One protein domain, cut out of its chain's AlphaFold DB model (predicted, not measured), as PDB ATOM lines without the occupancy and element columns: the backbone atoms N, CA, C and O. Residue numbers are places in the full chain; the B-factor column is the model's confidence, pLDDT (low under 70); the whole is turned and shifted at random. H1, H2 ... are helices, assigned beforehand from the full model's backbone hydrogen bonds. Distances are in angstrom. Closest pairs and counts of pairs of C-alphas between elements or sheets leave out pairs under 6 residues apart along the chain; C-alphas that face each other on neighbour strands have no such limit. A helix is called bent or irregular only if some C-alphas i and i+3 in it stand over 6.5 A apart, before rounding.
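What this domain is: This is residues 415 to 577 of the 708 residues of an uncharacterized protein of Legionella oakridgensis (UniProt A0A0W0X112). A long straight helical arm, H2a, ends in a small head of short helices, while H1 lies across the arm's other end. At the head the long helix turns sharply into H2b; H4 sits in the middle of the head with H2b, H6 and H7 round it, H5 packs on H2b and H6, and H3 is a short turn near H7. The printed part has 163 residues with seven named helices, H1 to H7 in order along the chain, and no named strand; the class is all helix. It is extended, with a radius of gyration of the C-alphas of 26.3 A and spans of 83 by 38 by 29 A, the arm making the length.

Where its parts are: H2, residues 433 to 490, was assigned as one helix by its hydrogen bonds, but is bent: C-alphas 477 and 480 are 8.0 A apart. Its arm H2a, residues 433 to 477, runs 67.5 A from C-alpha 433 at (20.915, -15.335, -6.272) to C-alpha 477 at (30.842, 44.008, -36.758), and is irregular, with C-alphas 473 and 476 7.0 A apart. The arm H2b is residues 480 to 490, 15.1 A. H1 is residues 415 to 425, 15.3 A. H3 is residues 496 to 499, H4 residues 504 to 512, and H5 residues 517 to 526, only just irregular with C-alphas 522 and 525 6.7 A apart. H6, residues 537 to 553, is 24.6 A long; H7, residues 561 to 572, ends with C-alpha 572 at (50.624, 44.041, -35.342).

How they stand to each other: H2a and H2b stand about perpendicular, at 87 degrees. With residues 436 to 440 alone, H2a touches H1, about perpendicular at 73 degrees; the closest C-alphas, of Ile 436 and Tyr 420, are 6.1 A apart. H2a touches H6 at 83 degrees, about perpendicular, through its residues 465 to 472 alone, closest at the C-alphas of His 468 and Leu 551, 5.7 A. H4 touches H7 at a steep tilt of 55 degrees, closest at the C-alphas of Val 507 and Ser 568, 5.9 A. H2b touches H5 at a shallow tilt of 17 degrees, opposite ways, closest at the C-alphas of His 489 and Phe 519, 5.6 A. H1 and H4 are apart. Every O i to N i+4 pair is within hydrogen-bond range in H1, H2b, H4, H6 and H7, against 39 of 41 in H2a and 4 of 6 in H5; H3 is too short for such a pair.

The domain as a whole: The C-alphas of Asp 430 and Glu 497, the two farthest apart, are 83.4 A apart. The printed part has no cut and no long link. Residues 425 to 430 and 441 to 463 stand free. Mean pLDDT of the printed part is 77.3, with residues 423 to 430 and 556 to 577 among those under 70.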
ATOM      1  N   GLU A 415      32.416 -15.862 -14.156       86.50
ATOM      2  CA  GLU A 415      33.450 -14.999 -13.587       86.50
ATOM      3  C   GLU A 415      32.822 -13.763 -12.938       86.50
ATOM      4  O   GLU A 415      33.122 -13.464 -11.782       86.50
ATOM      5  N   VAL A 416      31.895 -13.094 -13.631       83.50
ATOM      6  CA  VAL A 416      31.196 -11.917 -13.093       83.50
ATOM      7  C   VAL A 416      30.349 -12.292 -11.878       83.50
ATOM      8  O   VAL A 416      30.443 -11.637 -10.838       83.50
ATOM      9  N   ARG A 417      29.595 -13.397 -11.950       87.12
ATOM     10  CA  ARG A 417      28.809 -13.901 -10.814       87.12
ATOM     11  C   ARG A 417      29.691 -14.170  -9.596       87.12
ATOM     12  O   ARG A 417      29.350 -13.763  -8.488       87.12
ATOM     13  N   LEU A 418      30.845 -14.814  -9.790       84.69
ATOM     14  CA  LEU A 418      31.781 -15.114  -8.705       84.69
ATOM     15  C   LEU A 418      32.344 -13.844  -8.049       84.69
ATOM     16  O   LEU A 418      32.556 -13.835  -6.836       84.69
ATOM     17  N   GLN A 419      32.575 -12.774  -8.815       80.06
ATOM     18  CA  GLN A 419      33.018 -11.493  -8.252       80.06
ATOM     19  C   GLN A 419      31.948 -10.867  -7.356       80.06
ATOM     20  O   GLN A 419      32.269 -10.444  -6.247       80.06
ATOM     21  N   TYR A 420      30.677 -10.882  -7.769       79.44
ATOM     22  CA  TYR A 420      29.585 -10.388  -6.928       79.44
ATOM     23  C   TYR A 420      29.396 -11.218  -5.659       79.44
ATOM     24  O   TYR A 420      29.239 -10.648  -4.581       79.44
ATOM     25  N   VAL A 421      29.493 -12.550  -5.750       81.69
ATOM     26  CA  VAL A 421      29.490 -13.428  -4.566       81.69
ATOM     27  C   VAL A 421      30.595 -13.015  -3.592       81.69
ATOM     28  O   VAL A 421      30.334 -12.832  -2.407       81.69
ATOM     29  N   ARG A 422      31.825 -12.811  -4.085       75.25
ATOM     30  CA  ARG A 422      32.957 -12.381  -3.250       75.25
ATOM     31  C   ARG A 422      32.717 -11.016  -2.612       75.25
ATOM     32  O   ARG A 422      32.990 -10.863  -1.426       75.25
ATOM     33  N   LEU A 423      32.199 -10.052  -3.370       68.56
ATOM     34  CA  LEU A 423      31.911  -8.705  -2.881       68.56
ATOM     35  C   LEU A 423      30.881  -8.735  -1.742       68.56
ATOM     36  O   LEU A 423      31.103  -8.137  -0.694       68.56
ATOM     37  N   ILE A 424      29.790  -9.482  -1.925       69.50
ATOM     38  CA  ILE A 424      28.707  -9.580  -0.940       69.50
ATOM     39  C   ILE A 424      29.167 -10.356   0.302       69.50
ATOM     40  O   ILE A 424      28.884  -9.927   1.419       69.50
ATOM     41  N   SER A 425      29.944 -11.433   0.123       63.62
ATOM     42  CA  SER A 425      30.464 -12.271   1.219       63.62
ATOM     43  C   SER A 425      31.359 -11.530   2.214       63.62
ATOM     44  O   SER A 425      31.556 -11.990   3.332       63.62
ATOM     45  N   GLN A 426      31.923 -10.382   1.825       59.78
ATOM     46  CA  GLN A 426      32.718  -9.544   2.728       59.78
ATOM     47  C   GLN A 426      31.851  -8.726   3.696       59.78
ATOM     48  O   GLN A 426      32.384  -8.136   4.634       59.78
ATOM     49  N   SER A 427      30.539  -8.669   3.457       54.81
ATOM     50  CA  SER A 427      29.587  -7.818   4.177       54.81
ATOM     51  C   SER A 427      28.417  -8.570   4.815       54.81
ATOM     52  O   SER A 427      27.717  -7.976   5.630       54.81
ATOM     53  N   ASP A 428      28.181  -9.834   4.449       56.06
ATOM     54  CA  ASP A 428      27.009 -10.596   4.881       56.06
ATOM     55  C   ASP A 428      27.223 -12.115   4.727       56.06
ATOM     56  O   ASP A 428      27.897 -12.547   3.788       56.06
ATOM     57  N   ASP A 429      26.616 -12.909   5.611       59.25
ATOM     58  CA  ASP A 429      26.801 -14.367   5.687       59.25
ATOM     59  C   ASP A 429      25.794 -15.155   4.821       59.25
ATOM     60  O   ASP A 429      26.055 -16.313   4.489       59.25
ATOM     61  N   ASP A 430      24.673 -14.543   4.405       69.38
ATOM     62  CA  ASP A 430      23.657 -15.183   3.550       69.38
ATOM     63  C   ASP A 430      23.626 -14.572   2.133       69.38
ATOM     64  O   ASP A 430      23.249 -13.409   1.913       69.38
ATOM     65  N   ILE A 431      24.081 -15.357   1.150       76.62
ATOM     66  CA  ILE A 431      24.214 -14.949  -0.254       76.62
ATOM     67  C   ILE A 431      23.217 -15.730  -1.099       76.62
ATOM     68  O   ILE A 431      23.427 -16.899  -1.423       76.62
ATOM     69  N   THR A 432      22.165 -15.040  -1.526       82.06
ATOM     70  CA  THR A 432      21.155 -15.570  -2.443       82.06
ATOM     71  C   THR A 432      21.366 -15.046  -3.866       82.06
ATOM     72  O   THR A 432      21.941 -13.972  -4.075       82.06
ATOM     73  N   ASP A 433      20.870 -15.778  -4.867       81.88
ATOM     74  CA  ASP A 433      20.915 -15.335  -6.272       81.88
ATOM     75  C   ASP A 433      20.130 -14.038  -6.504       81.88
ATOM     76  O   ASP A 433      20.545 -13.193  -7.295       81.88
ATOM     77  N   GLU A 434      19.041 -13.831  -5.764       81.69
ATOM     78  CA  GLU A 434      18.256 -12.593  -5.801       81.69
ATOM     79  C   GLU A 434      19.076 -11.390  -5.326       81.69
ATOM     80  O   GLU A 434      19.017 -10.312  -5.921       81.69
ATOM     81  N   LYS A 435      19.900 -11.578  -4.291       77.81
ATOM     82  CA  LYS A 435      20.785 -10.535  -3.768       77.81
ATOM     83  C   LYS A 435      21.904 -10.203  -4.748       77.81
ATOM     84  O   LYS A 435      22.182  -9.025  -4.965       77.81
ATOM     85  N   ILE A 436      22.501 -11.219  -5.372       82.19
ATOM     86  CA  ILE A 436      23.513 -11.042  -6.425       82.19
ATOM     87  C   ILE A 436      22.915 -10.274  -7.609       82.19
ATOM     88  O   ILE A 436      23.491  -9.282  -8.053       82.19
ATOM     89  N   LEU A 437      21.736 -10.693  -8.082       86.06
ATOM     90  CA  LEU A 437      21.009 -10.015  -9.153       86.06
ATOM     91  C   LEU A 437      20.714  -8.555  -8.793       86.06
ATOM     92  O   LEU A 437      20.936  -7.673  -9.617       86.06
ATOM     93  N   ARG A 438      20.244  -8.282  -7.571       80.00
ATOM     94  CA  ARG A 438      19.948  -6.922  -7.105       80.00
ATOM     95  C   ARG A 438      21.183  -6.024  -7.134       80.00
ATOM     96  O   ARG A 438      21.122  -4.948  -7.715       80.00
ATOM     97  N   VAL A 439      22.304  -6.480  -6.573       76.56
ATOM     98  CA  VAL A 439      23.556  -5.701  -6.572       76.56
ATOM     99  C   VAL A 439      24.044  -5.448  -8.000       76.56
ATOM    100  O   VAL A 439      24.451  -4.333  -8.320       76.56
ATOM    101  N   PHE A 440      23.934  -6.446  -8.883       83.62
ATOM    102  CA  PHE A 440      24.305  -6.290 -10.288       83.62
ATOM    103  C   PHE A 440      23.406  -5.276 -11.020       83.62
ATOM    104  O   PHE A 440      23.914  -4.430 -11.756       83.62
ATOM    105  N   LYS A 441      22.086  -5.292 -10.772       83.06
ATOM    106  CA  LYS A 441      21.143  -4.280 -11.288       83.06
ATOM    107  C   LYS A 441      21.511  -2.877 -10.824       83.06
ATOM    108  O   LYS A 441      21.568  -1.967 -11.647       83.06
ATOM    109  N   ASP A 442      21.769  -2.707  -9.530       73.69
ATOM    110  CA  ASP A 442      22.080  -1.405  -8.939       73.69
ATOM    111  C   ASP A 442      23.368  -0.817  -9.541       73.69
ATOM    112  O   ASP A 442      23.405   0.352  -9.932       73.69
ATOM    113  N   GLU A 443      24.415  -1.631  -9.684       72.50
ATOM    114  CA  GLU A 443      25.684  -1.198 -10.269       72.50
ATOM    115  C   GLU A 443      25.570  -0.888 -11.768       72.50
ATOM    116  O   GLU A 443      26.059   0.156 -12.212       72.50
ATOM    117  N   LEU A 444      24.877  -1.730 -12.545       77.94
ATOM    118  CA  LEU A 444      24.624  -1.471 -13.966       77.94
ATOM    119  C   LEU A 444      23.785  -0.215 -14.177       77.94
ATOM    120  O   LEU A 444      24.105   0.601 -15.042       77.94
ATOM    121  N   PHE A 445      22.735  -0.023 -13.377       77.94
ATOM    122  CA  PHE A 445      21.902   1.170 -13.457       77.94
ATOM    123  C   PHE A 445      22.713   2.427 -13.136       77.94
ATOM    124  O   PHE A 445      22.571   3.442 -13.823       77.94
ATOM    125  N   MET A 446      23.616   2.352 -12.155       67.44
ATOM    126  CA  MET A 446      24.543   3.436 -11.840       67.44
ATOM    127  C   MET A 446      25.529   3.724 -12.972       67.44
ATOM    128  O   MET A 446      25.751   4.894 -13.286       67.44
ATOM    129  N   ALA A 447      26.108   2.695 -13.590       68.06
ATOM    130  CA  ALA A 447      27.001   2.854 -14.735       68.06
ATOM    131  C   ALA A 447      26.266   3.502 -15.916       68.06
ATOM    132  O   ALA A 447      26.674   4.557 -16.394       68.06
ATOM    133  N   ARG A 448      25.109   2.957 -16.305       73.31
ATOM    134  CA  ARG A 448      24.338   3.470 -17.440       73.31
ATOM    135  C   ARG A 448      23.807   4.880 -17.204       73.31
ATOM    136  O   ARG A 448      23.807   5.708 -18.111       73.31
ATOM    137  N   SER A 449      23.391   5.178 -15.975       70.12
ATOM    138  CA  SER A 449      22.971   6.530 -15.602       70.12
ATOM    139  C   SER A 449      24.107   7.540 -15.757       70.12
ATOM    140  O   SER A 449      23.830   8.667 -16.158       70.12
ATOM    141  N   ARG A 450      25.363   7.154 -15.477       66.50
ATOM    142  CA  ARG A 450      26.541   8.006 -15.708       66.50
ATOM    143  C   ARG A 450      26.792   8.232 -17.193       66.50
ATOM    144  O   ARG A 450      26.971   9.383 -17.563       66.50
ATOM    145  N   ASP A 451      26.700   7.198 -18.025       67.81
ATOM    146  CA  ASP A 451      26.855   7.352 -19.479       67.81
ATOM    147  C   ASP A 451      25.831   8.346 -20.051       67.81
ATOM    148  O   ASP A 451      26.183   9.251 -20.804       67.81
ATOM    149  N   ILE A 452      24.560   8.226 -19.638       71.38
ATOM    150  CA  ILE A 452      23.490   9.153 -20.045       71.38
ATOM    151  C   ILE A 452      23.812  10.583 -19.588       71.38
ATOM    152  O   ILE A 452      23.532  11.552 -20.299       71.38
ATOM    153  N   ILE A 453      24.370  10.751 -18.388       65.38
ATOM    154  CA  ILE A 453      24.792  12.063 -17.892       65.38
ATOM    155  C   ILE A 453      25.951  12.597 -18.742       65.38
ATOM    156  O   ILE A 453      25.884  13.745 -19.169       65.38
ATOM    157  N   ASP A 454      26.977  11.792 -19.019       64.62
ATOM    158  CA  ASP A 454      28.153  12.195 -19.794       64.62
ATOM    159  C   ASP A 454      27.782  12.598 -21.231       64.62
ATOM    160  O   ASP A 454      28.204  13.658 -21.694       64.62
ATOM    161  N   GLU A 455      26.876  11.873 -21.892       70.06
ATOM    162  CA  GLU A 455      26.321  12.277 -23.193       70.06
ATOM    163  C   GLU A 455      25.610  13.646 -23.113       70.06
ATOM    164  O   GLU A 455      25.703  14.495 -24.009       70.06
ATOM    165  N   ASN A 456      24.918  13.921 -22.003       64.56
ATOM    166  CA  ASN A 456      24.320  15.235 -21.770       64.56
ATOM    167  C   ASN A 456      25.368  16.318 -21.457       64.56
ATOM    168  O   ASN A 456      25.149  17.474 -21.827       64.56
ATOM    169  N   LYS A 457      26.520  15.980 -20.862       61.75
ATOM    170  CA  LYS A 457      27.649  16.919 -20.714       61.75
ATOM    171  C   LYS A 457      28.235  17.303 -22.063       61.75
ATOM    172  O   LYS A 457      28.541  18.471 -22.281       61.75
ATOM    173  N   GLU A 458      28.332  16.373 -23.008       65.50
ATOM    174  CA  GLU A 458      28.792  16.703 -24.360       65.50
ATOM    175  C   GLU A 458      27.882  17.746 -25.029       65.50
ATOM    176  O   GLU A 458      28.361  18.625 -25.746       65.50
ATOM    177  N   LYS A 459      26.569  17.734 -24.747       66.62
ATOM    178  CA  LYS A 459      25.638  18.790 -25.201       66.62
ATOM    179  C   LYS A 459      25.967  20.161 -24.596       66.62
ATOM    180  O   LYS A 459      25.842  21.165 -25.294       66.62
ATOM    181  N   VAL A 460      26.432  20.220 -23.342       61.88
ATOM    182  CA  VAL A 460      26.929  21.461 -22.707       61.88
ATOM    183  C   VAL A 460      28.145  21.999 -23.468       61.88
ATOM    184  O   VAL A 460      28.192  23.180 -23.805       61.88
ATOM    185  N   GLY A 461      29.108  21.133 -23.799       65.31
ATOM    186  CA  GLY A 461      30.274  21.517 -24.602       65.31
ATOM    187  C   GLY A 461      29.877  22.058 -25.980       65.31
ATOM    188  O   GLY A 461      30.365  23.104 -26.409       65.31
ATOM    189  N   ARG A 462      28.909  21.408 -26.639       72.94
ATOM    190  CA  ARG A 462      28.346  21.873 -27.918       72.94
ATOM    191  C   ARG A 462      27.667  23.239 -27.797       72.94
ATOM    192  O   ARG A 462      27.831  24.060 -28.696       72.94
ATOM    193  N   TYR A 463      26.983  23.519 -26.685       74.62
ATOM    194  CA  TYR A 463      26.408  24.841 -26.407       74.62
ATOM    195  C   TYR A 463      27.478  25.935 -26.318       74.62
ATOM    196  O   TYR A 463      27.338  26.982 -26.952       74.62
ATOM    197  N   PHE A 464      28.572  25.697 -25.590       73.25
ATOM    198  CA  PHE A 464      29.667  26.667 -25.530       73.25
ATOM    199  C   PHE A 464      30.346  26.848 -26.886       73.25
ATOM    200  O   PHE A 464      30.654  27.973 -27.263       73.25
ATOM    201  N   ASN A 465      30.524  25.784 -27.663       75.19
ATOM    202  CA  ASN A 465      31.058  25.907 -29.019       75.19
ATOM    203  C   ASN A 465      30.143  26.743 -29.924       75.19
ATOM    204  O   ASN A 465      30.633  27.603 -30.656       75.19
ATOM    205  N   ALA A 466      28.821  26.566 -29.827       79.81
ATOM    206  CA  ALA A 466      27.849  27.398 -30.539       79.81
ATOM    207  C   ALA A 466      27.964  28.879 -30.136       79.81
ATOM    208  O   ALA A 466      28.020  29.746 -31.004       79.81
ATOM    209  N   LEU A 467      28.091  29.167 -28.835       81.38
ATOM    210  CA  LEU A 467      28.317  30.517 -28.308       81.38
ATOM    211  C   LEU A 467      29.583  31.179 -28.870       81.38
ATOM    212  O   LEU A 467      29.531  32.319 -29.334       81.38
ATOM    213  N   HIS A 468      30.715  30.476 -28.818       84.19
ATOM    214  CA  HIS A 468      31.998  30.992 -29.298       84.19
ATOM    215  C   HIS A 468      31.998  31.164 -30.818       84.19
ATOM    216  O   HIS A 468      32.461  32.188 -31.312       84.19
ATOM    217  N   SER A 469      31.409  30.223 -31.554       85.00
ATOM    218  CA  SER A 469      31.244  30.322 -33.007       85.00
ATOM    219  C   SER A 469      30.381  31.530 -33.392       85.00
ATOM    220  O   SER A 469      30.783  32.337 -34.226       85.00
ATOM    221  N   GLN A 470      29.250  31.738 -32.707       85.62
ATOM    222  CA  GLN A 470      28.395  32.908 -32.916       85.62
ATOM    223  C   GLN A 470      29.131  34.215 -32.577       85.62
ATOM    224  O   GLN A 470      28.986  35.213 -33.286       85.62
ATOM    225  N   ALA A 471      29.945  34.236 -31.515       88.56
ATOM    226  CA  ALA A 471      30.783  35.388 -31.194       88.56
ATOM    227  C   ALA A 471      31.801  35.673 -32.311       88.56
ATOM    228  O   ALA A 471      31.871  36.813 -32.768       88.56
ATOM    229  N   LEU A 472      32.522  34.652 -32.794       89.56
ATOM    230  CA  LEU A 472      33.500  34.762 -33.886       89.56
ATOM    231  C   LEU A 472      32.889  35.347 -35.157       89.56
ATOM    232  O   LEU A 472      33.481  36.231 -35.768       89.56
ATOM    233  N   GLU A 473      31.703  34.890 -35.548       88.31
ATOM    234  CA  GLU A 473      30.996  35.402 -36.727       88.31
ATOM    235  C   GLU A 473      30.590  36.867 -36.585       88.31
ATOM    236  O   GLU A 473      30.556  37.602 -37.571       88.31
ATOM    237  N   ASN A 474      30.329  37.312 -35.355       89.38
ATOM    238  CA  ASN A 474      29.922  38.680 -35.067       89.38
ATOM    239  C   ASN A 474      31.093  39.622 -34.738       89.38
ATOM    240  O   ASN A 474      30.897  40.839 -34.767       89.38
ATOM    241  N   LEU A 475      32.308  39.118 -34.483       91.75
ATOM    242  CA  LEU A 475      33.505  39.940 -34.235       91.75
ATOM    243  C   LEU A 475      33.738  41.036 -35.298       91.75
ATOM    244  O   LEU A 475      33.963  42.185 -34.903       91.75
ATOM    245  N   PRO A 476      33.628  40.762 -36.619       91.88
ATOM    246  CA  PRO A 476      33.851  41.766 -37.664       91.88
ATOM    247  C   PRO A 476      32.983  43.023 -37.511       91.88
ATOM    248  O   PRO A 476      33.424  44.131 -37.806       91.88
ATOM    249  N   SER A 477      31.768  42.884 -36.968       90.19
ATOM    250  CA  SER A 477      30.842  44.008 -36.758       90.19
ATOM    251  C   SER A 477      31.338  45.055 -35.752       90.19
ATOM    252  O   SER A 477      30.762  46.139 -35.678       90.19
ATOM    253  N   ARG A 478      32.362  44.732 -34.951       90.44
ATOM    254  CA  ARG A 478      33.006  45.646 -33.992       90.44
ATOM    255  C   ARG A 478      34.488  45.865 -34.290       90.44
ATOM    256  O   ARG A 478      35.206  46.374 -33.438       90.44
ATOM    257  N   PHE A 479      34.961  45.493 -35.480       94.00
ATOM    258  CA  PHE A 479      36.380  45.579 -35.829       94.00
ATOM    259  C   PHE A 479      36.972  46.977 -35.600       94.00
ATOM    260  O   PHE A 479      38.052  47.105 -35.030       94.00
ATOM    261  N   ASP A 480      36.236  48.023 -35.981       93.81
ATOM    262  CA  ASP A 480      36.689  49.408 -35.824       93.81
ATOM    263  C   ASP A 480      36.798  49.816 -34.342       93.81
ATOM    264  O   ASP A 480      37.758  50.493 -33.970       93.81
ATOM    265  N   ASP A 481      35.888  49.336 -33.483       94.38
ATOM    266  CA  ASP A 481      35.941  49.552 -32.028       94.38
ATOM    267  C   ASP A 481      37.182  48.874 -31.419       94.38
ATOM    268  O   ASP A 481      37.922  49.489 -30.645       94.38
ATOM    269  N   PHE A 482      37.446  47.616 -31.803       94.69
ATOM    270  CA  PHE A 482      38.625  46.864 -31.359       94.69
ATOM    271  C   PHE A 482      39.922  47.551 -31.785       94.69
ATOM    272  O   PHE A 482      40.808  47.752 -30.954       94.69
ATOM    273  N   LEU A 483      40.025  47.955 -33.053       94.38
ATOM    274  CA  LEU A 483      41.209  48.627 -33.585       94.38
ATOM    275  C   LEU A 483      41.446  49.981 -32.901       94.38
ATOM    276  O   LEU A 483      42.580  50.300 -32.541       94.38
ATOM    277  N   ALA A 484      40.391  50.771 -32.682       95.00
ATOM    278  CA  ALA A 484      40.489  52.051 -31.987       95.00
ATOM    279  C   ALA A 484      40.958  51.878 -30.533       95.00
ATOM    280  O   ALA A 484      41.870  52.584 -30.090       95.00
ATOM    281  N   SER A 485      40.383  50.912 -29.809       95.44
ATOM    282  CA  SER A 485      40.780  50.588 -28.436       95.44
ATOM    283  C   SER A 485      42.224  50.079 -28.369       95.44
ATOM    284  O   SER A 485      43.021  50.546 -27.550       95.44
ATOM    285  N   TYR A 486      42.608  49.194 -29.292       92.38
ATOM    286  CA  TYR A 486      43.967  48.675 -29.394       92.38
ATOM    287  C   TYR A 486      44.974  49.805 -29.636       92.38
ATOM    288  O   TYR A 486      45.919  49.958 -28.865       92.38
ATOM    289  N   ASN A 487      44.733  50.671 -30.625       89.56
ATOM    290  CA  ASN A 487      45.583  51.829 -30.919       89.56
ATOM    291  C   ASN A 487      45.742  52.767 -29.713       89.56
ATOM    292  O   ASN A 487      46.856  53.188 -29.390       89.56
ATOM    293  N   LYS A 488      44.640  53.060 -29.015       92.88
ATOM    294  CA  LYS A 488      44.621  53.897 -27.806       92.88
ATOM    295  C   LYS A 488      45.520  53.324 -26.707       92.88
ATOM    296  O   LYS A 488      46.354  54.046 -26.163       92.88
ATOM    297  N   HIS A 489      45.357  52.044 -26.376       89.62
ATOM    298  CA  HIS A 489      46.051  51.415 -25.245       89.62
ATOM    299  C   HIS A 489      47.485  51.003 -25.570       89.62
ATOM    300  O   HIS A 489      48.369  51.155 -24.725       89.62
ATOM    301  N   GLN A 490      47.746  50.541 -26.794       81.56
ATOM    302  CA  GLN A 490      49.096  50.220 -27.270       81.56
ATOM    303  C   GLN A 490      49.903  51.452 -27.675       81.56
ATOM    304  O   GLN A 490      51.111  51.347 -27.884       81.56
ATOM    305  N   LYS A 491      49.256  52.622 -27.766       81.19
ATOM    306  CA  LYS A 491      49.853  53.874 -28.250       81.19
ATOM    307  C   LYS A 491      50.435  53.713 -29.660       81.19
ATOM    308  O   LYS A 491      51.547  54.162 -29.937       81.19
ATOM    309  N   CYS A 492      49.680  53.058 -30.539       79.44
ATOM    310  CA  CYS A 492      50.001  52.893 -31.955       79.44
ATOM    311  C   CYS A 492      48.922  53.531 -32.850       79.44
ATOM    312  O   CYS A 492      47.916  54.054 -32.367       79.44
ATOM    313  N   HIS A 493      49.172  53.556 -34.160       84.62
ATOM    314  CA  HIS A 493      48.323  54.232 -35.147       84.62
ATOM    315  C   HIS A 493      48.065  53.347 -36.367       84.62
ATOM    316  O   HIS A 493      48.227  53.790 -37.502       84.62
ATOM    317  N   ILE A 494      47.687  52.096 -36.115       82.88
ATOM    318  CA  ILE A 494      47.370  51.130 -37.163       82.88
ATOM    319  C   ILE A 494      46.054  51.547 -37.817       82.88
ATOM    320  O   ILE A 494      45.032  51.709 -37.143       82.88
ATOM    321  N   LYS A 495      46.069  51.738 -39.129       84.81
ATOM    322  CA  LYS A 495      44.892  52.075 -39.922       84.81
ATOM    323  C   LYS A 495      44.227  50.808 -40.447       84.81
ATOM    324  O   LYS A 495      44.886  49.813 -40.738       84.81
ATOM    325  N   LYS A 496      42.905  50.852 -40.620       87.31
ATOM    326  CA  LYS A 496      42.115  49.718 -41.126       87.31
ATOM    327  C   LYS A 496      42.606  49.238 -42.491       87.31
ATOM    328  O   LYS A 496      42.615  48.041 -42.757       87.31
ATOM    329  N   GLU A 497      43.047  50.164 -43.337       86.88
ATOM    330  CA  GLU A 497      43.550  49.876 -44.679       86.88
ATOM    331  C   GLU A 497      44.838  49.036 -44.651       86.88
ATOM    332  O   GLU A 497      45.066  48.247 -45.564       86.88
ATOM    333  N   GLU A 498      45.650  49.137 -43.592       76.12
ATOM    334  CA  GLU A 498      46.875  48.337 -43.406       76.12
ATOM    335  C   GLU A 498      46.571  46.867 -43.068       76.12
ATOM    336  O   GLU A 498      47.442  46.001 -43.168       76.12
ATOM    337  N   LEU A 499      45.322  46.575 -42.704       81.94
ATOM    338  CA  LEU A 499      44.808  45.245 -42.372       81.94
ATOM    339  C   LEU A 499      43.842  44.724 -43.452       81.94
ATOM    340  O   LEU A 499      43.209  43.683 -43.277       81.94
ATOM    341  N   ALA A 500      43.713  45.438 -44.577       81.38
ATOM    342  CA  ALA A 500      42.853  45.034 -45.683       81.38
ATOM    343  C   ALA A 500      43.316  43.697 -46.290       81.38
ATOM    344  O   ALA A 500      44.507  43.477 -46.504       81.38
ATOM    345  N   GLY A 501      42.357  42.814 -46.585       79.56
ATOM    346  CA  GLY A 501      42.610  41.471 -47.118       79.56
ATOM    347  C   GLY A 501      42.826  40.389 -46.056       79.56
ATOM    348  O   GLY A 501      42.766  39.212 -46.396       79.56
ATOM    349  N   LEU A 502      43.007  40.762 -44.784       82.75
ATOM    350  CA  LEU A 502      43.087  39.813 -43.674       82.75
ATOM    351  C   LEU A 502      41.693  39.497 -43.122       82.75
ATOM    352  O   LEU A 502      40.802  40.353 -43.097       82.75
ATOM    353  N   ASP A 503      41.516  38.274 -42.623       86.12
ATOM    354  CA  ASP A 503      40.303  37.907 -41.899       86.12
ATOM    355  C   ASP A 503      40.228  38.691 -40.580       86.12
ATOM    356  O   ASP A 503      41.032  38.500 -39.663       86.12
ATOM    357  N   GLN A 504      39.235  39.576 -40.475       89.69
ATOM    358  CA  GLN A 504      39.038  40.445 -39.313       89.69
ATOM    359  C   GLN A 504      38.876  39.667 -38.003       89.69
ATOM    360  O   GLN A 504      39.275  40.165 -36.951       89.69
ATOM    361  N   ARG A 505      38.342  38.439 -38.051       90.38
ATOM    362  CA  ARG A 505      38.222  37.564 -36.877       90.38
ATOM    363  C   ARG A 505      39.609  37.211 -36.360       90.38
ATOM    364  O   ARG A 505      39.892  37.403 -35.183       90.38
ATOM    365  N   VAL A 506      40.497  36.772 -37.253       86.56
ATOM    366  CA  VAL A 506      41.878  36.397 -36.913       86.56
ATOM    367  C   VAL A 506      42.658  37.596 -36.389       86.56
ATOM    368  O   VAL A 506      43.359  37.471 -35.386       86.56
ATOM    369  N   VAL A 507      42.499  38.761 -37.018       87.69
ATOM    370  CA  VAL A 507      43.155  40.001 -36.587       87.69
ATOM    371  C   VAL A 507      42.726  40.401 -35.171       87.69
ATOM    372  O   VAL A 507      43.586  40.693 -34.342       87.69
ATOM    373  N   ILE A 508      41.425  40.364 -34.857       92.25
ATOM    374  CA  ILE A 508      40.927  40.657 -33.501       92.25
ATOM    375  C   ILE A 508      41.494  39.657 -32.487       92.25
ATOM    376  O   ILE A 508      41.949  40.063 -31.419       92.25
ATOM    377  N   LEU A 509      41.532  38.362 -32.818       90.31
ATOM    378  CA  LEU A 509      42.133  37.355 -31.938       90.31
ATOM    379  C   LEU A 509      43.625  37.621 -31.692       90.31
ATOM    380  O   LEU A 509      44.085  37.471 -30.564       90.31
ATOM    381  N   GLN A 510      44.375  38.083 -32.700       85.00
ATOM    382  CA  GLN A 510      45.769  38.493 -32.494       85.00
ATOM    383  C   GLN A 510      45.885  39.751 -31.621       85.00
ATOM    384  O   GLN A 510      46.762  39.814 -30.764       85.00
ATOM    385  N   MET A 511      44.989  40.735 -31.763       88.19
ATOM    386  CA  MET A 511      44.960  41.903 -30.868       88.19
ATOM    387  C   MET A 511      44.722  41.492 -29.408       88.19
ATOM    388  O   MET A 511      45.378  42.011 -28.504       88.19
ATOM    389  N   LEU A 512      43.826  40.526 -29.180       89.88
ATOM    390  CA  LEU A 512      43.507  39.987 -27.856       89.88
ATOM    391  C   LEU A 512      44.690  39.276 -27.184       89.88
ATOM    392  O   LEU A 512      44.728  39.252 -25.959       89.88
ATOM    393  N   LYS A 513      45.685  38.773 -27.931       86.38
ATOM    394  CA  LYS A 513      46.910  38.155 -27.370       86.38
ATOM    395  C   LYS A 513      47.842  39.138 -26.657       86.38
ATOM    396  O   LYS A 513      48.850  38.734 -26.086       86.38
ATOM    397  N   THR A 514      47.534  40.432 -26.663       81.06
ATOM    398  CA  THR A 514      48.338  41.424 -25.950       81.06
ATOM    399  C   THR A 514      48.372  41.197 -24.431       81.06
ATOM    400  O   THR A 514      47.421  40.699 -23.830       81.06
ATOM    401  N   ASN A 515      49.462  41.637 -23.795       83.25
ATOM    402  CA  ASN A 515      49.604  41.711 -22.336       83.25
ATOM    403  C   ASN A 515      49.176  43.074 -21.756       83.25
ATOM    404  O   ASN A 515      49.411  43.349 -20.582       83.25
ATOM    405  N   ASN A 516      48.580  43.955 -22.563       86.56
ATOM    406  CA  ASN A 516      48.074  45.242 -22.092       86.56
ATOM    407  C   ASN A 516      46.731  45.057 -21.372       86.56
ATOM    408  O   ASN A 516      45.684  44.951 -22.010       86.56
ATOM    409  N   THR A 517      46.760  45.026 -20.041       87.75
ATOM    410  CA  THR A 517      45.563  44.780 -19.227       87.75
ATOM    411  C   THR A 517      44.524  45.889 -19.353       87.75
ATOM    412  O   THR A 517      43.337  45.588 -19.359       87.75
ATOM    413  N   GLY A 518      44.932  47.144 -19.583       90.88
ATOM    414  CA  GLY A 518      44.010  48.258 -19.842       90.88
ATOM    415  C   GLY A 518      43.145  48.049 -21.089       90.88
ATOM    416  O   GLY A 518      41.941  48.288 -21.047       90.88
ATOM    417  N   PHE A 519      43.736  47.526 -22.169       94.25
ATOM    418  CA  PHE A 519      42.983  47.092 -23.350       94.25
ATOM    419  C   PHE A 519      42.031  45.940 -23.014       94.25
ATOM    420  O   PHE A 519      40.854  46.002 -23.357       94.25
ATOM    421  N   LEU A 520      42.512  44.913 -22.305       92.69
ATOM    422  CA  LEU A 520      41.708  43.735 -21.957       92.69
ATOM    423  C   LEU A 520      40.508  44.082 -21.064       92.69
ATOM    424  O   LEU A 520      39.415  43.582 -21.312       92.69
ATOM    425  N   HIS A 521      40.677  44.974 -20.086       89.69
ATOM    426  CA  HIS A 521      39.583  45.480 -19.253       89.69
ATOM    427  C   HIS A 521      38.522  46.239 -20.058       89.69
ATOM    428  O   HIS A 521      37.355  46.224 -19.679       89.69
ATOM    429  N   GLU A 522      38.905  46.882 -21.163       92.81
ATOM    430  CA  GLU A 522      37.972  47.604 -22.030       92.81
ATOM    431  C   GLU A 522      37.208  46.660 -22.975       92.81
ATOM    432  O   GLU A 522      36.006  46.837 -23.165       92.81
ATOM    433  N   VAL A 523      37.876  45.647 -23.546       92.62
ATOM    434  CA  VAL A 523      37.300  44.831 -24.634       92.62
ATOM    435  C   VAL A 523      36.738  43.476 -24.208       92.62
ATOM    436  O   VAL A 523      35.807  42.987 -24.848       92.62
ATOM    437  N   LEU A 524      37.250  42.845 -23.143       88.94
ATOM    438  CA  LEU A 524      36.707  41.565 -22.667       88.94
ATOM    439  C   LEU A 524      35.226  41.650 -22.257       88.94
ATOM    440  O   LEU A 524      34.512  40.695 -22.563       88.94
ATOM    441  N   PRO A 525      34.706  42.761 -21.686       87.06
ATOM    442  CA  PRO A 525      33.265  42.930 -21.474       87.06
ATOM    443  C   PRO A 525      32.410  42.859 -22.750       87.06
ATOM    444  O   PRO A 525      31.208  42.629 -22.676       87.06
ATOM    445  N   TRP A 526      32.986  43.068 -23.941       88.88
ATOM    446  CA  TRP A 526      32.261  42.922 -25.215       88.88
ATOM    447  C   TRP A 526      32.151  41.464 -25.671       88.88
ATOM    448  O   TRP A 526      31.372  41.152 -26.574       88.88
ATOM    449  N   LEU A 527      32.949  40.576 -25.080       86.94
ATOM    450  CA  LEU A 527      33.026  39.155 -25.421       86.94
ATOM    451  C   LEU A 527      32.415  38.278 -24.329       86.94
ATOM    452  O   LEU A 527      31.784  37.260 -24.614       86.94
ATOM    453  N   LEU A 528      32.571  38.703 -23.080       83.12
ATOM    454  CA  LEU A 528      32.133  38.012 -21.884       83.12
ATOM    455  C   LEU A 528      31.118  38.902 -21.173       83.12
ATOM    456  O   LEU A 528      31.412  40.050 -20.856       83.12
ATOM    457  N   ASN A 529      29.923  38.369 -20.921       77.75
ATOM    458  CA  ASN A 529      28.880  39.066 -20.171       77.75
ATOM    459  C   ASN A 529      29.306  39.134 -18.695       77.75
ATOM    460  O   ASN A 529      28.870  38.297 -17.906       77.75
ATOM    461  N   LYS A 530      30.224  40.049 -18.351       78.69
ATOM    462  CA  LYS A 530      30.768  40.265 -17.002       78.69
ATOM    463  C   LYS A 530      31.442  41.632 -16.872       78.69
ATOM    464  O   LYS A 530      32.117  42.070 -17.803       78.69
ATOM    465  N   ASP A 531      31.312  42.263 -15.702       76.88
ATOM    466  CA  ASP A 531      32.155  43.396 -15.326       76.88
ATOM    467  C   ASP A 531      33.519  42.911 -14.810       76.88
ATOM    468  O   ASP A 531      33.627  42.081 -13.902       76.88
ATOM    469  N   PHE A 532      34.581  43.446 -15.407       81.38
ATOM    470  CA  PHE A 532      35.962  43.161 -15.027       81.38
ATOM    471  C   PHE A 532      36.630  44.327 -14.295       81.38
ATOM    472  O   PHE A 532      37.833  44.260 -14.055       81.38
ATOM    473  N   SER A 533      35.896  45.379 -13.921       79.81
ATOM    474  CA  SER A 533      36.438  46.576 -13.259       79.81
ATOM    475  C   SER A 533      37.183  46.284 -11.944       79.81
ATOM    476  O   SER A 533      38.095  47.021 -11.566       79.81
ATOM    477  N   HIS A 534      36.830  45.188 -11.265       78.25
ATOM    478  CA  HIS A 534      37.416  44.748  -9.992       78.25
ATOM    479  C   HIS A 534      38.325  43.513 -10.103       78.25
ATOM    480  O   HIS A 534      38.783  42.985  -9.088       78.25
ATOM    481  N   VAL A 535      38.576  43.023 -11.318       77.06
ATOM    482  CA  VAL A 535      39.455  41.870 -11.547       77.06
ATOM    483  C   VAL A 535      40.900  42.348 -11.650       77.06
ATOM    484  O   VAL A 535      41.180  43.345 -12.299       77.06
ATOM    485  N   ASP A 536      41.831  41.663 -10.986       81.62
ATOM    486  CA  ASP A 536      43.247  42.037 -11.044       81.62
ATOM    487  C   ASP A 536      43.916  41.658 -12.381       81.62
ATOM    488  O   ASP A 536      43.465  40.763 -13.104       81.62
ATOM    489  N   ASP A 537      45.046  42.308 -12.672       83.00
ATOM    490  CA  ASP A 537      45.830  42.127 -13.901       83.00
ATOM    491  C   ASP A 537      46.239  40.664 -14.159       83.00
ATOM    492  O   ASP A 537      46.305  40.210 -15.301       83.00
ATOM    493  N   LYS A 538      46.525  39.876 -13.118       79.12
ATOM    494  CA  LYS A 538      46.933  38.477 -13.306       79.12
ATOM    495  C   LYS A 538      45.739  37.621 -13.720       79.12
ATOM    496  O   LYS A 538      45.868  36.742 -14.577       79.12
ATOM    497  N   LYS A 539      44.582  37.864 -13.108       74.94
ATOM    498  CA  LYS A 539      43.334  37.171 -13.422       74.94
ATOM    499  C   LYS A 539      42.814  37.545 -14.804       74.94
ATOM    500  O   LYS A 539      42.398  36.643 -15.524       74.94
ATOM    501  N   ILE A 540      42.884  38.816 -15.210       80.75
ATOM    502  CA  ILE A 540      42.382  39.238 -16.527       80.75
ATOM    503  C   ILE A 540      43.167  38.584 -17.675       80.75
ATOM    504  O   ILE A 540      42.568  38.118 -18.642       80.75
ATOM    505  N   LEU A 541      44.490  38.440 -17.529       77.00
ATOM    506  CA  LEU A 541      45.342  37.725 -18.488       77.00
ATOM    507  C   LEU A 541      44.982  36.235 -18.568       77.00
ATOM    508  O   LEU A 541      44.875  35.677 -19.656       77.00
ATOM    509  N   HIS A 542      44.728  35.596 -17.422       74.44
ATOM    510  CA  HIS A 542      44.290  34.201 -17.403       74.44
ATOM    511  C   HIS A 542      42.917  34.009 -18.067       74.44
ATOM    512  O   HIS A 542      42.734  33.060 -18.824       74.44
ATOM    513  N   ILE A 543      41.967  34.914 -17.810       73.38
ATOM    514  CA  ILE A 543      40.637  34.899 -18.436       73.38
ATOM    515  C   ILE A 543      40.762  35.053 -19.954       73.38
ATOM    516  O   ILE A 543      40.135  34.291 -20.690       73.38
ATOM    517  N   ARG A 544      41.610  35.983 -20.417       83.50
ATOM    518  CA  ARG A 544      41.951  36.140 -21.835       83.50
ATOM    519  C   ARG A 544      42.461  34.827 -22.426       83.50
ATOM    520  O   ARG A 544      41.927  34.413 -23.446       83.50
ATOM    521  N   ASP A 545      43.452  34.180 -21.811       75.19
ATOM    522  CA  ASP A 545      44.047  32.947 -22.355       75.19
ATOM    523  C   ASP A 545      43.007  31.843 -22.517       75.19
ATOM    524  O   ASP A 545      42.885  31.251 -23.587       75.19
ATOM    525  N   MET A 546      42.198  31.621 -21.481       70.62
ATOM    526  CA  MET A 546      41.134  30.619 -21.527       70.62
ATOM    527  C   MET A 546      40.118  30.923 -22.629       70.62
ATOM    528  O   MET A 546      39.722  30.025 -23.364       70.62
ATOM    529  N   HIS A 547      39.706  32.185 -22.761       79.44
ATOM    530  CA  HIS A 547      38.723  32.568 -23.767       79.44
ATOM    531  C   HIS A 547      39.285  32.516 -25.194       79.44
ATOM    532  O   HIS A 547      38.586  32.111 -26.119       79.44
ATOM    533  N   LEU A 548      40.557  32.882 -25.378       79.69
ATOM    534  CA  LEU A 548      41.250  32.758 -26.657       79.69
ATOM    535  C   LEU A 548      41.357  31.305 -27.100       79.69
ATOM    536  O   LEU A 548      41.065  31.028 -28.257       79.69
ATOM    537  N   LEU A 549      41.703  30.383 -26.195       76.81
ATOM    538  CA  LEU A 549      41.729  28.950 -26.501       76.81
ATOM    539  C   LEU A 549      40.365  28.463 -27.006       76.81
ATOM    540  O   LEU A 549      40.294  27.740 -28.001       76.81
ATOM    541  N   ASP A 550      39.276  28.887 -26.362       76.06
ATOM    542  CA  ASP A 550      37.918  28.509 -26.765       76.06
ATOM    543  C   ASP A 550      37.533  29.101 -28.135       76.06
ATOM    544  O   ASP A 550      36.969  28.399 -28.979       76.06
ATOM    545  N   LEU A 551      37.880  30.364 -28.406       83.38
ATOM    546  CA  LEU A 551      37.652  31.005 -29.707       83.38
ATOM    547  C   LEU A 551      38.520  30.387 -30.818       83.38
ATOM    548  O   LEU A 551      38.028  30.123 -31.911       83.38
ATOM    549  N   GLU A 552      39.795  30.101 -30.559       81.94
ATOM    550  CA  GLU A 552      40.702  29.520 -31.553       81.94
ATOM    551  C   GLU A 552      40.311  28.090 -31.940       81.94
ATOM    552  O   GLU A 552      40.439  27.727 -33.108       81.94
ATOM    553  N   ARG A 553      39.765  27.305 -31.002       77.38
ATOM    554  CA  ARG A 553      39.204  25.969 -31.278       77.38
ATOM    555  C   ARG A 553      37.972  26.002 -32.183       77.38
ATOM    556  O   ARG A 553      37.683  25.006 -32.838       77.38
ATOM    557  N   ASN A 554      37.243  27.117 -32.196       78.00
ATOM    558  CA  ASN A 554      36.011  27.288 -32.966       78.00
ATOM    559  C   ASN A 554      36.223  28.062 -34.285       78.00
ATOM    560  O   ASN A 554      35.265  28.288 -35.023       78.00
ATOM    561  N   LEU A 555      37.462  28.444 -34.621       79.94
ATOM    562  CA  LEU A 555      37.797  28.973 -35.944       79.94
ATOM    563  C   LEU A 555      37.740  27.848 -36.999       79.94
ATOM    564  O   LEU A 555      38.404  26.824 -36.825       79.94
ATOM    565  N   PRO A 556      37.012  28.023 -38.114       63.91
ATOM    566  CA  PRO A 556      37.086  27.086 -39.228       63.91
ATOM    567  C   PRO A 556      38.491  27.097 -39.860       63.91
ATOM    568  O   PRO A 556      39.076  28.162 -40.029       63.91
ATOM    569  N   GLU A 557      39.007  25.916 -40.226       61.47
ATOM    570  CA  GLU A 557      40.223  25.719 -41.045       61.47
ATOM    571  C   GLU A 557      41.517  26.360 -40.493       61.47
ATOM    572  O   GLU A 557      42.144  27.206 -41.129       61.47
ATOM    573  N   ILE A 558      41.965  25.903 -39.314       53.47
ATOM    574  CA  ILE A 558      43.200  26.369 -38.645       53.47
ATOM    575  C   ILE A 558      44.429  26.371 -39.579       53.47
ATOM    576  O   ILE A 558      45.212  27.315 -39.523       53.47
ATOM    577  N   GLU A 559      44.567  25.374 -40.462       48.69
ATOM    578  CA  GLU A 559      45.730  25.211 -41.353       48.69
ATOM    579  C   GLU A 559      45.831  26.285 -42.458       48.69
ATOM    580  O   GLU A 559      46.938  26.670 -42.821       48.69
ATOM    581  N   GLN A 560      44.717  26.837 -42.962       51.88
ATOM    582  CA  GLN A 560      44.752  27.934 -43.954       51.88
ATOM    583  C   GLN A 560      44.965  29.311 -43.307       51.88
ATOM    584  O   GLN A 560      45.359  30.272 -43.967       51.88
ATOM    585  N   LEU A 561      44.711  29.419 -42.003       58.19
ATOM    586  CA  LEU A 561      44.800  30.673 -41.263       58.19
ATOM    587  C   LEU A 561      46.174  30.893 -40.622       58.19
ATOM    588  O   LEU A 561      46.391  31.960 -40.056       58.19
ATOM    589  N   GLU A 562      47.109  29.941 -40.700       59.59
ATOM    590  CA  GLU A 562      48.459  30.108 -40.142       59.59
ATOM    591  C   GLU A 562      49.244  31.232 -40.825       59.59
ATOM    592  O   GLU A 562      49.879  32.037 -40.141       59.59
ATOM    593  N   GLU A 563      49.137  31.361 -42.150       60.56
ATOM    594  CA  GLU A 563      49.761  32.463 -42.893       60.56
ATOM    595  C   GLU A 563      49.133  33.811 -42.521       60.56
ATOM    596  O   GLU A 563      49.851  34.763 -42.221       60.56
ATOM    597  N   VAL A 564      47.800  33.875 -42.411       62.75
ATOM    598  CA  VAL A 564      47.069  35.075 -41.963       62.75
ATOM    599  C   VAL A 564      47.415  35.422 -40.514       62.75
ATOM    600  O   VAL A 564      47.564  36.597 -40.186       62.75
ATOM    601  N   ARG A 565      47.576  34.427 -39.629       64.62
ATOM    602  CA  ARG A 565      48.016  34.610 -38.236       64.62
ATOM    603  C   ARG A 565      49.421  35.182 -38.189       64.62
ATOM    604  O   ARG A 565      49.636  36.149 -37.461       64.62
ATOM    605  N   LYS A 566      50.351  34.618 -38.961       64.06
ATOM    606  CA  LYS A 566      51.738  35.075 -39.034       64.06
ATOM    607  C   LYS A 566      51.816  36.495 -39.584       64.06
ATOM    608  O   LYS A 566      52.410  37.349 -38.941       64.06
ATOM    609  N   GLU A 567      51.127  36.780 -40.683       61.62
ATOM    610  CA  GLU A 567      51.091  38.107 -41.298       61.62
ATOM    611  C   GLU A 567      50.401  39.147 -40.399       61.62
ATOM    612  O   GLU A 567      50.903  40.257 -40.234       61.62
ATOM    613  N   SER A 568      49.291  38.786 -39.747       58.56
ATOM    614  CA  SER A 568      48.630  39.646 -38.753       58.56
ATOM    615  C   SER A 568      49.557  39.926 -37.576       58.56
ATOM    616  O   SER A 568      49.670  41.064 -37.139       58.56
ATOM    617  N   THR A 569      50.249  38.902 -37.077       63.03
ATOM    618  CA  THR A 569      51.213  39.022 -35.981       63.03
ATOM    619  C   THR A 569      52.380  39.916 -36.384       63.03
ATOM    620  O   THR A 569      52.704  40.837 -35.651       63.03
ATOM    621  N   GLU A 570      52.962  39.734 -37.567       59.12
ATOM    622  CA  GLU A 570      54.059  40.562 -38.078       59.12
ATOM    623  C   GLU A 570      53.643  42.025 -38.277       59.12
ATOM    624  O   GLU A 570      54.403  42.924 -37.913       59.12
ATOM    625  N   ARG A 571      52.428  42.278 -38.788       61.91
ATOM    626  CA  ARG A 571      51.871  43.630 -38.985       61.91
ATOM    627  C   ARG A 571      51.425  44.301 -37.677       61.91
ATOM    628  O   ARG A 571      51.507  45.521 -37.564       61.91
ATOM    629  N   LEU A 572      50.978  43.535 -36.678       59.81
ATOM    630  CA  LEU A 572      50.624  44.041 -35.342       59.81
ATOM    631  C   LEU A 572      51.863  44.218 -34.440       59.81
ATOM    632  O   LEU A 572      51.902  45.135 -33.619       59.81
ATOM    633  N   LEU A 573      52.883  43.368 -34.596       54.19
ATOM    634  CA  LEU A 573      54.112  43.330 -33.790       54.19
ATOM    635  C   LEU A 573      55.319  44.000 -34.460       54.19
ATOM    636  O   LEU A 573      56.430  43.885 -33.941       54.19
ATOM    637  N   THR A 574      55.145  44.750 -35.554       43.88
ATOM    638  CA  THR A 574      56.264  45.446 -36.220       43.88
ATOM    639  C   THR A 574      57.050  46.418 -35.311       43.88
ATOM    640  O   THR A 574      58.162  46.784 -35.686       43.88
ATOM    641  N   PRO A 575      56.602  46.798 -34.089       44.81
ATOM    642  CA  PRO A 575      57.510  47.438 -33.134       44.81
ATOM    643  C   PRO A 575      58.245  46.518 -32.135       44.81
ATOM    644  O   PRO A 575      59.138  47.034 -31.464       44.81
ATOM    645  N   ARG A 576      57.907  45.230 -31.929       46.06
ATOM    646  CA  ARG A 576      58.439  44.451 -30.777       46.06
ATOM    647  C   ARG A 576      58.457  42.921 -30.938       46.06
ATOM    648  O   ARG A 576      57.626  42.234 -30.356       46.06
ATOM    649  N   LEU A 577      59.489  42.377 -31.580       37.31
ATOM    650  CA  LEU A 577      59.888  40.972 -31.390       37.31
ATOM    651  C   LEU A 577      61.400  40.863 -31.160       37.31
ATOM    652  O   LEU A 577      62.153  40.604 -32.089       37.31
TER     653      LEU A 577